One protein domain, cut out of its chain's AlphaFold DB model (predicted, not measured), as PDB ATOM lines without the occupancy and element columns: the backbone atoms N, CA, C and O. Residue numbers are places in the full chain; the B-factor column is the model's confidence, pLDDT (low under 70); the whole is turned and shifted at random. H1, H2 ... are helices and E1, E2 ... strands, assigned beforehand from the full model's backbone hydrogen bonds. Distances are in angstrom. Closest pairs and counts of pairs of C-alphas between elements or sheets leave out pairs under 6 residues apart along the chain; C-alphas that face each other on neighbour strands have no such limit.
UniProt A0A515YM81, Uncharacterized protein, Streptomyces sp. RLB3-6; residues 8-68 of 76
ATOM      1  N   VAL A   8      18.685 -43.053 -33.458       82.81
ATOM      2  CA  VAL A   8      18.187 -43.697 -32.236       82.81
ATOM      3  C   VAL A   8      19.311 -44.558 -31.670       82.81
ATOM      4  O   VAL A   8      19.962 -45.290 -32.416       82.81
ATOM      5  N   HIS A   9      19.526 -44.465 -30.365       83.31
ATOM      6  CA  HIS A   9      20.542 -45.186 -29.612       83.31
ATOM      7  C   HIS A   9      19.904 -45.913 -28.428       83.31
ATOM      8  O   HIS A   9      18.841 -45.518 -27.960       83.31
ATOM      9  N   PHE A  10      20.578 -46.953 -27.943       80.19
ATOM     10  CA  PHE A  10      20.229 -47.690 -26.731       80.19
ATOM     11  C   PHE A  10      21.496 -47.850 -25.894       80.19
ATOM     12  O   PHE A  10      22.588 -47.968 -26.460       80.19
ATOM     13  N   THR A  11      21.361 -47.865 -24.571       76.38
ATOM     14  CA  THR A  11      22.452 -48.269 -23.679       76.38
ATOM     15  C   THR A  11      22.331 -49.742 -23.319       76.38
ATOM     16  O   THR A  11      21.223 -50.259 -23.177       76.38
ATOM     17  N   HIS A  12      23.489 -50.398 -23.209       77.25
ATOM     18  CA  HIS A  12      23.621 -51.719 -22.608       77.25
ATOM     19  C   HIS A  12      24.825 -51.733 -21.647       77.25
ATOM     20  O   HIS A  12      25.947 -52.057 -22.033       77.25
ATOM     21  N   ARG A  13      24.596 -51.342 -20.396       71.81
ATOM     22  CA  ARG A  13      25.563 -51.194 -19.300       71.81
ATOM     23  C   ARG A  13      25.942 -52.524 -18.653       71.81
ATOM     24  O   ARG A  13      27.067 -52.663 -18.192       71.81
ATOM     25  N   ASP A  14      25.070 -53.532 -18.710       71.00
ATOM     26  CA  ASP A  14      25.344 -54.872 -18.156       71.00
ATOM     27  C   ASP A  14      26.195 -55.758 -19.090       71.00
ATOM     28  O   ASP A  14      26.318 -56.971 -18.896       71.00
ATOM     29  N   LEU A  15      26.794 -55.182 -20.138       71.88
ATOM     30  CA  LEU A  15      27.710 -55.924 -21.000       71.88
ATOM     31  C   LEU A  15      29.008 -56.191 -20.243       71.88
ATOM     32  O   LEU A  15      29.656 -55.282 -19.726       71.88
ATOM     33  N   THR A  16      29.421 -57.457 -20.223       74.38
ATOM     34  CA  THR A  16      30.734 -57.814 -19.684       74.38
ATOM     35  C   THR A  16      31.798 -57.138 -20.537       74.38
ATOM     36  O   THR A  16      31.907 -57.417 -21.733       74.38
ATOM     37  N   TRP A  17      32.584 -56.252 -19.925       71.19
ATOM     38  CA  TRP A  17      33.678 -55.597 -20.629       71.19
ATOM     39  C   TRP A  17      34.674 -56.649 -21.133       71.19
ATOM     40  O   TRP A  17      34.939 -57.626 -20.417       71.19
ATOM     41  N   PRO A  18      35.244 -56.494 -22.339       74.75
ATOM     42  CA  PRO A  18      36.253 -57.427 -22.808       74.75
ATOM     43  C   PRO A  18      37.419 -57.472 -21.812       74.75
ATOM     44  O   PRO A  18      37.933 -56.434 -21.397       74.75
ATOM     45  N   ARG A  19      37.832 -58.682 -21.413       72.25
ATOM     46  CA  ARG A  19      38.924 -58.874 -20.441       72.25
ATOM     47  C   ARG A  19      40.284 -58.424 -20.975       72.25
ATOM     48  O   ARG A  19      41.150 -58.057 -20.189       72.25
ATOM     49  N   GLU A  20      40.473 -58.471 -22.290       80.75
ATOM     50  CA  GLU A  20      41.686 -57.990 -22.944       80.75
ATOM     51  C   GLU A  20      41.517 -56.532 -23.364       80.75
ATOM     52  O   GLU A  20      40.692 -56.192 -24.214       80.75
ATOM     53  N   GLU A  21      42.326 -55.659 -22.772       76.94
ATOM     54  CA  GLU A  21      42.317 -54.235 -23.076       76.94
ATOM     55  C   GLU A  21      43.144 -53.960 -24.344       76.94
ATOM     56  O   GLU A  21      44.337 -53.657 -24.303       76.94
ATOM     57  N   THR A  22      42.510 -54.101 -25.508       84.25
ATOM     58  CA  THR A  22      43.132 -53.721 -26.786       84.25
ATOM     59  C   THR A  22      43.313 -52.195 -26.882       84.25
ATOM     60  O   THR A  22      42.574 -51.444 -26.235       84.25
ATOM     61  N   PRO A  23      44.229 -51.680 -27.732       85.69
ATOM     62  CA  PRO A  23      44.383 -50.235 -27.950       85.69
ATOM     63  C   PRO A  23      43.078 -49.534 -28.356       85.69
ATOM     64  O   PRO A  23      42.838 -48.392 -27.968       85.69
ATOM     65  N   PHE A  24      42.215 -50.237 -29.096       81.56
ATOM     66  CA  PHE A  24      40.882 -49.758 -29.453       81.56
ATOM     67  C   PHE A  24      39.985 -49.594 -28.222       81.56
ATOM     68  O   PHE A  24      39.396 -48.533 -28.046       81.56
ATOM     69  N   ILE A  25      39.919 -50.605 -27.350       81.00
ATOM     70  CA  ILE A  25      39.106 -50.566 -26.124       81.00
ATOM     71  C   ILE A  25      39.580 -49.447 -25.201       81.00
ATOM     72  O   ILE A  25      38.758 -48.694 -24.698       81.00
ATOM     73  N   ARG A  26      40.895 -49.277 -25.034       81.62
ATOM     74  CA  ARG A  26      41.455 -48.182 -24.232       81.62
ATOM     75  C   ARG A  26      41.066 -46.806 -24.778       81.62
ATOM     76  O   ARG A  26      40.662 -45.930 -24.016       81.62
ATOM     77  N   GLY A  27      41.179 -46.618 -26.094       81.94
ATOM     78  CA  GLY A  27      40.761 -45.381 -26.756       81.94
ATOM     79  C   GLY A  27      39.257 -45.136 -26.626       81.94
ATOM     80  O   GLY A  27      38.841 -44.021 -26.329       81.94
ATOM     81  N   PHE A  28      38.450 -46.185 -26.776       79.25
ATOM     82  CA  PHE A  28      37.004 -46.119 -26.601       79.25
ATOM     83  C   PHE A  28      36.624 -45.747 -25.163       79.25
ATOM     84  O   PHE A  28      35.901 -44.775 -24.988       79.25
ATOM     85  N   SER A  29      37.188 -46.416 -24.150       75.75
ATOM     86  CA  SER A  29      36.965 -46.107 -22.730       75.75
ATOM     87  C   SER A  29      37.298 -44.659 -22.383       75.75
ATOM     88  O   SER A  29      36.567 -44.027 -21.629       75.75
ATOM     89  N   ALA A  30      38.387 -44.112 -22.931       78.69
ATOM     90  CA  ALA A  30      38.757 -42.716 -22.710       78.69
ATOM     91  C   ALA A  30      37.752 -41.737 -23.340       78.69
ATOM     92  O   ALA A  30      37.467 -40.693 -22.760       78.69
ATOM     93  N   LEU A  31      37.198 -42.075 -24.508       75.38
ATOM     94  CA  LEU A  31      36.195 -41.261 -25.204       75.38
ATOM     95  C   LEU A  31      34.792 -41.393 -24.594       75.38
ATOM     96  O   LEU A  31      34.003 -40.453 -24.678       75.38
ATOM     97  N   SER A  32      34.474 -42.542 -23.999       71.12
ATOM     98  CA  SER A  32      33.201 -42.813 -23.329       71.12
ATOM     99  C   SER A  32      33.242 -42.533 -21.824       71.12
ATOM    100  O   SER A  32      32.226 -42.691 -21.149       71.12
ATOM    101  N   ALA A  33      34.388 -42.116 -21.280       74.75
ATOM    102  CA  ALA A  33      34.531 -41.789 -19.869       74.75
ATOM    103  C   ALA A  33      33.534 -40.688 -19.471       74.75
ATOM    104  O   ALA A  33      33.508 -39.605 -20.054       74.75
ATOM    105  N   GLY A  34      32.693 -40.978 -18.477       72.94
ATOM    106  CA  GLY A  34      31.658 -40.055 -18.005       72.94
ATOM    107  C   GLY A  34      30.411 -39.969 -18.893       72.94
ATOM    108  O   GLY A  34      29.499 -39.214 -18.563       72.94
ATOM    109  N   LEU A  35      30.327 -40.749 -19.981       77.06
ATOM    110  CA  LEU A  35      29.108 -40.840 -20.787       77.06
ATOM    111  C   LEU A  35      27.947 -41.406 -19.963       77.06
ATOM    112  O   LEU A  35      26.865 -40.833 -20.008       77.06
ATOM    113  N   ASP A  36      28.181 -42.453 -19.168       75.88
ATOM    114  CA  ASP A  36      27.145 -43.056 -18.317       75.88
ATOM    115  C   ASP A  36      26.599 -42.053 -17.294       75.88
ATOM    116  O   ASP A  36      25.388 -41.884 -17.193       75.88
ATOM    117  N   LEU A  37      27.485 -41.299 -16.630       77.25
ATOM    118  CA  LEU A  37      27.099 -40.233 -15.695       77.25
ATOM    119  C   LEU A  37      26.256 -39.157 -16.384       77.25
ATOM    120  O   LEU A  37      25.224 -38.741 -15.871       77.25
ATOM    121  N   ARG A  38      26.661 -38.737 -17.586       79.44
ATOM    122  CA  ARG A  38      25.905 -37.756 -18.365       79.44
ATOM    123  C   ARG A  38      24.542 -38.302 -18.804       79.44
ATOM    124  O   ARG A  38      23.591 -37.532 -18.895       79.44
ATOM    125  N   LEU A  39      24.436 -39.591 -19.118       79.19
ATOM    126  CA  LEU A  39      23.165 -40.231 -19.468       79.19
ATOM    127  C   LEU A  39      22.249 -40.374 -18.245       79.19
ATOM    128  O   LEU A  39      21.042 -40.167 -18.378       79.19
ATOM    129  N   ASP A  40      22.816 -40.633 -17.067       81.31
ATOM    130  CA  ASP A  40      22.096 -40.635 -15.790       81.31
ATOM    131  C   ASP A  40      21.569 -39.243 -15.431       81.31
ATOM    132  O   ASP A  40      20.392 -39.105 -15.100       81.31
ATOM    133  N   ASP A  41      22.385 -38.198 -15.597       82.88
ATOM    134  CA  ASP A  41      21.966 -36.801 -15.404       82.88
ATOM    135  C   ASP A  41      20.835 -36.396 -16.366       82.88
ATOM    136  O   ASP A  41      19.955 -35.603 -16.024       82.88
ATOM    137  N   LEU A  42      20.834 -36.953 -17.581       77.88
ATOM    138  CA  LEU A  42      19.766 -36.770 -18.569       77.88
ATOM    139  C   LEU A  42      18.529 -37.642 -18.290       77.88
ATOM    140  O   LEU A  42      17.533 -37.531 -19.012       77.88
ATOM    141  N   GLY A  43      18.584 -38.488 -17.256       78.62
ATOM    142  CA  GLY A  43      17.507 -39.375 -16.838       78.62
ATOM    143  C   GLY A  43      17.191 -40.467 -17.853       78.62
ATOM    144  O   GLY A  43      16.028 -40.854 -17.950       78.62
ATOM    145  N   VAL A  44      18.179 -40.920 -18.637       80.94
ATOM    146  CA  VAL A  44      18.020 -41.987 -19.638       80.94
ATOM    147  C   VAL A  44      18.126 -43.349 -18.946       80.94
ATOM    148  O   VAL A  44      19.227 -43.734 -18.540       80.94
ATOM    149  N   PRO A  45      17.021 -44.103 -18.811       79.44
ATOM    150  CA  PRO A  45      17.053 -45.420 -18.201       79.44
ATOM    151  C   PRO A  45      17.768 -46.424 -19.094       79.44
ATOM    152  O   PRO A  45      17.769 -46.325 -20.323       79.44
ATOM    153  N   GLU A  46      18.324 -47.438 -18.453       81.88
ATOM    154  CA  GLU A  46      18.993 -48.527 -19.136       81.88
ATOM    155  C   GLU A  46      18.066 -49.265 -20.114       81.88
ATOM    156  O   GLU A  46      16.904 -49.536 -19.806       81.88
ATOM    157  N   GLY A  47      18.568 -49.562 -21.317       78.00
ATOM    158  CA  GLY A  47      17.793 -50.221 -22.372       78.00
ATOM    159  C   GLY A  47      16.679 -49.362 -22.986       78.00
ATOM    160  O   GLY A  47      16.004 -49.821 -23.912       78.00
ATOM    161  N   GLN A  48      16.480 -48.119 -22.527       84.19
ATOM    162  CA  GLN A  48      15.525 -47.202 -23.138       84.19
ATOM    163  C   GLN A  48      16.129 -46.572 -24.406       84.19
ATOM    164  O   GLN A  48      17.251 -46.060 -24.370       84.19
ATOM    165  N   PRO A  49      15.394 -46.550 -25.533       85.19
ATOM    166  CA  PRO A  49      15.810 -45.788 -26.699       85.19
ATOM    167  C   PRO A  49      15.879 -44.291 -26.399       85.19
ATOM    168  O   PRO A  49      14.998 -43.732 -25.744       85.19
ATOM    169  N   PHE A  50      16.880 -43.627 -26.972       85.75
ATOM    170  CA  PHE A  50      16.980 -42.172 -26.998       85.75
ATOM    171  C   PHE A  50      17.452 -41.659 -28.364       85.75
ATOM    172  O   PHE A  50      18.154 -42.339 -29.113       85.75
ATOM    173  N   LEU A  51      17.045 -40.441 -28.705       87.56
ATOM    174  CA  LEU A  51      17.387 -39.725 -29.922       87.56
ATOM    175  C   LEU A  51      18.546 -38.762 -29.698       87.56
ATOM    176  O   LEU A  51      18.559 -37.980 -28.743       87.56
ATOM    177  N   ILE A  52      19.447 -38.754 -30.675       84.62
ATOM    178  CA  ILE A  52      20.469 -37.730 -30.847       84.62
ATOM    179  C   ILE A  52      20.213 -37.001 -32.166       84.62
ATOM    180  O   ILE A  52      19.979 -37.618 -33.213       84.62
ATOM    181  N   SER A  53      20.231 -35.669 -32.096       82.75
ATOM    182  CA  SER A  53      20.047 -34.802 -33.253       82.75
ATOM    183  C   SER A  53      21.206 -34.948 -34.247       82.75
ATOM    184  O   SER A  53      22.293 -35.398 -33.875       82.75
ATOM    185  N   PRO A  54      21.039 -34.514 -35.508       82.62
ATOM    186  CA  PRO A  54      22.136 -34.505 -36.478       82.62
ATOM    187  C   PRO A  54      23.368 -33.717 -36.002       82.62
ATOM    188  O   PRO A  54      24.484 -34.014 -36.417       82.62
ATOM    189  N   ALA A  55      23.173 -32.740 -35.108       85.12
ATOM    190  CA  ALA A  55      24.234 -31.950 -34.486       85.12
ATOM    191  C   ALA A  55      24.873 -32.628 -33.254       85.12
ATOM    192  O   ALA A  55      25.690 -32.016 -32.572       85.12
ATOM    193  N   GLY A  56      24.498 -33.872 -32.934       80.50
ATOM    194  CA  GLY A  56      25.036 -34.608 -31.788       80.50
ATOM    195  C   GLY A  56      24.431 -34.206 -30.441       80.50
ATOM    196  O   GLY A  56      25.008 -34.510 -29.398       80.50
ATOM    197  N   GLN A  57      23.291 -33.509 -30.434       84.12
ATOM    198  CA  GLN A  57      22.666 -33.012 -29.208       84.12
ATOM    199  C   GLN A  57      21.519 -33.908 -28.743       84.12
ATOM    200  O   GLN A  57      20.770 -34.457 -29.551       84.12
ATOM    201  N   TYR A  58      21.376 -34.021 -27.424       83.19
ATOM    202  CA  TYR A  58      20.248 -34.687 -26.784       83.19
ATOM    203  C   TYR A  58      19.077 -33.707 -26.662       83.19
ATOM    204  O   TYR A  58      19.201 -32.676 -26.002       83.19
ATOM    205  N   ASP A  59      17.946 -34.020 -27.293       85.56
ATOM    206  CA  ASP A  59      16.731 -33.204 -27.210       85.56
ATOM    207  C   ASP A  59      15.820 -33.728 -26.095       85.56
ATOM    208  O   ASP A  59      15.223 -34.795 -26.220       85.56
ATOM    209  N   VAL A  60      15.712 -32.987 -24.991       83.88
ATOM    210  CA  VAL A  60      14.934 -33.399 -23.807       83.88
ATOM    211  C   VAL A  60      13.440 -33.537 -24.118       83.88
ATOM    212  O   VAL A  60      12.768 -34.414 -23.572       83.88
ATOM    213  N   THR A  61      12.906 -32.693 -25.003       87.19
ATOM    214  CA  THR A  61      11.476 -32.681 -25.330       87.19
ATOM    215  C   THR A  61      11.112 -33.908 -26.151       87.19
ATOM    216  O   THR A  61      10.151 -34.604 -25.826       87.19
ATOM    217  N   LEU A  62      11.901 -34.206 -27.185       85.31
ATOM    218  CA  LEU A  62      11.681 -35.379 -28.027       85.31
ATOM    219  C   LEU A  62      11.994 -36.682 -27.288       85.31
ATOM    220  O   LEU A  62      11.286 -37.672 -27.460       85.31
ATOM    221  N   ASN A  63      13.007 -36.688 -26.421       86.12
ATOM    222  CA  ASN A  63      13.347 -37.887 -25.662       86.12
ATOM    223  C   ASN A  63      12.302 -38.265 -24.609       86.12
ATOM    224  O   ASN A  63      12.150 -39.445 -24.298       86.12
ATOM    225  N   ARG A  64      11.499 -37.302 -24.135       85.12
ATOM    226  CA  ARG A  64      10.390 -37.576 -23.212       85.12
ATOM    227  C   ARG A  64       9.367 -38.558 -23.785       85.12
ATOM    228  O   ARG A  64       8.780 -39.302 -23.011       85.12
ATOM    229  N   TYR A  65       9.175 -38.608 -25.106       82.44
ATOM    230  CA  TYR A  65       8.263 -39.579 -25.728       82.44
ATOM    231  C   TYR A  65       8.709 -41.026 -25.508       82.44
ATOM    232  O   TYR A  65       7.862 -41.916 -25.435       82.44
ATOM    233  N   PHE A  66      10.013 -41.262 -25.345       79.00
ATOM    234  CA  PHE A  66      10.512 -42.591 -25.022       79.00
ATOM    235  C   PHE A  66      10.297 -42.953 -23.548       79.00
ATOM    236  O   PHE A  66      10.185 -44.124 -23.220       79.00
ATOM    237  N   SER A  67      10.136 -41.988 -22.647       74.00
ATOM    238  CA  SER A  67      10.015 -42.266 -21.208       74.00
ATOM    239  C   SER A  67       8.621 -42.729 -20.756       74.00
ATOM    240  O   SER A  67       8.437 -43.044 -19.585       74.00
ATOM    241  N   VAL A  68       7.620 -42.754 -21.645       68.75
ATOM    242  CA  VAL A  68       6.203 -42.991 -21.279       68.75
ATOM    243  C   VAL A  68       5.756 -44.449 -21.500       68.75
ATOM    244  O   VAL A  68       4.675 -44.836 -21.061       68.75
TER     245      VAL A  68
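Overview. This is residues 8 to 68 of the 76 residues of an uncharacterized protein of Streptomyces sp. RLB3-6 (UniProt A0A515YM81). An open, elongated loop of chain: residues 8 to 22, with no named element, run out to one end of the long axis, and H1 and then H2 lead back, one after the other. At the opposite end the short strand E1 and helix H3 sit side by side, and residues 8 to 9 pair with E1. The printed part has 61 residues with three named helices and one named strand, in the order H1, H2, E1, H3; under half of the residues are in these elements, and the class is mostly helix. It is loose, with a radius of gyration of the C-alphas of 13.3 A, and spans 39 by 25 by 18 A.

Arrangement. Residues 8 to 9 pair antiparallel with residues 50 to 51 of E1, residues 50 to 52, which pairs with no named strand. H1, residues 23 to 32, and H2, residues 35 to 41, meet only through their link. H1 is apart from E1, and H2 is apart from E1 too. H3, residues 60 to 68, is apart from H1 and H2. The closest C-alphas of E1 and H3, those of Phe 50 and Asn 63, are 5.8 A apart. In H1 and H2 every O i to N i+4 pair is within hydrogen-bond range; in H3 1 of 5 is, beside 4 of 6 O i to N i+3 pairs.

Along the chain. H1 begins at C-alpha 23 (44.383, -50.235, -27.950) and is 14.2 A long. H2 measures 9.8 A and E1 6.8 A. H3 is 13.2 A long and ends at C-alpha 68 (6.203, -42.991, -21.279).

Size, cuts and confidence. The C-alphas farthest apart, those of Glu 20 and Thr 61, are 39.5 A apart. Residues 30 to 35, of which 30 to 32 belong to H1, stand free. The printed part has no cut and no long link between named elements. Mean pLDDT of the printed part is 79.7; residue 68 is under 70.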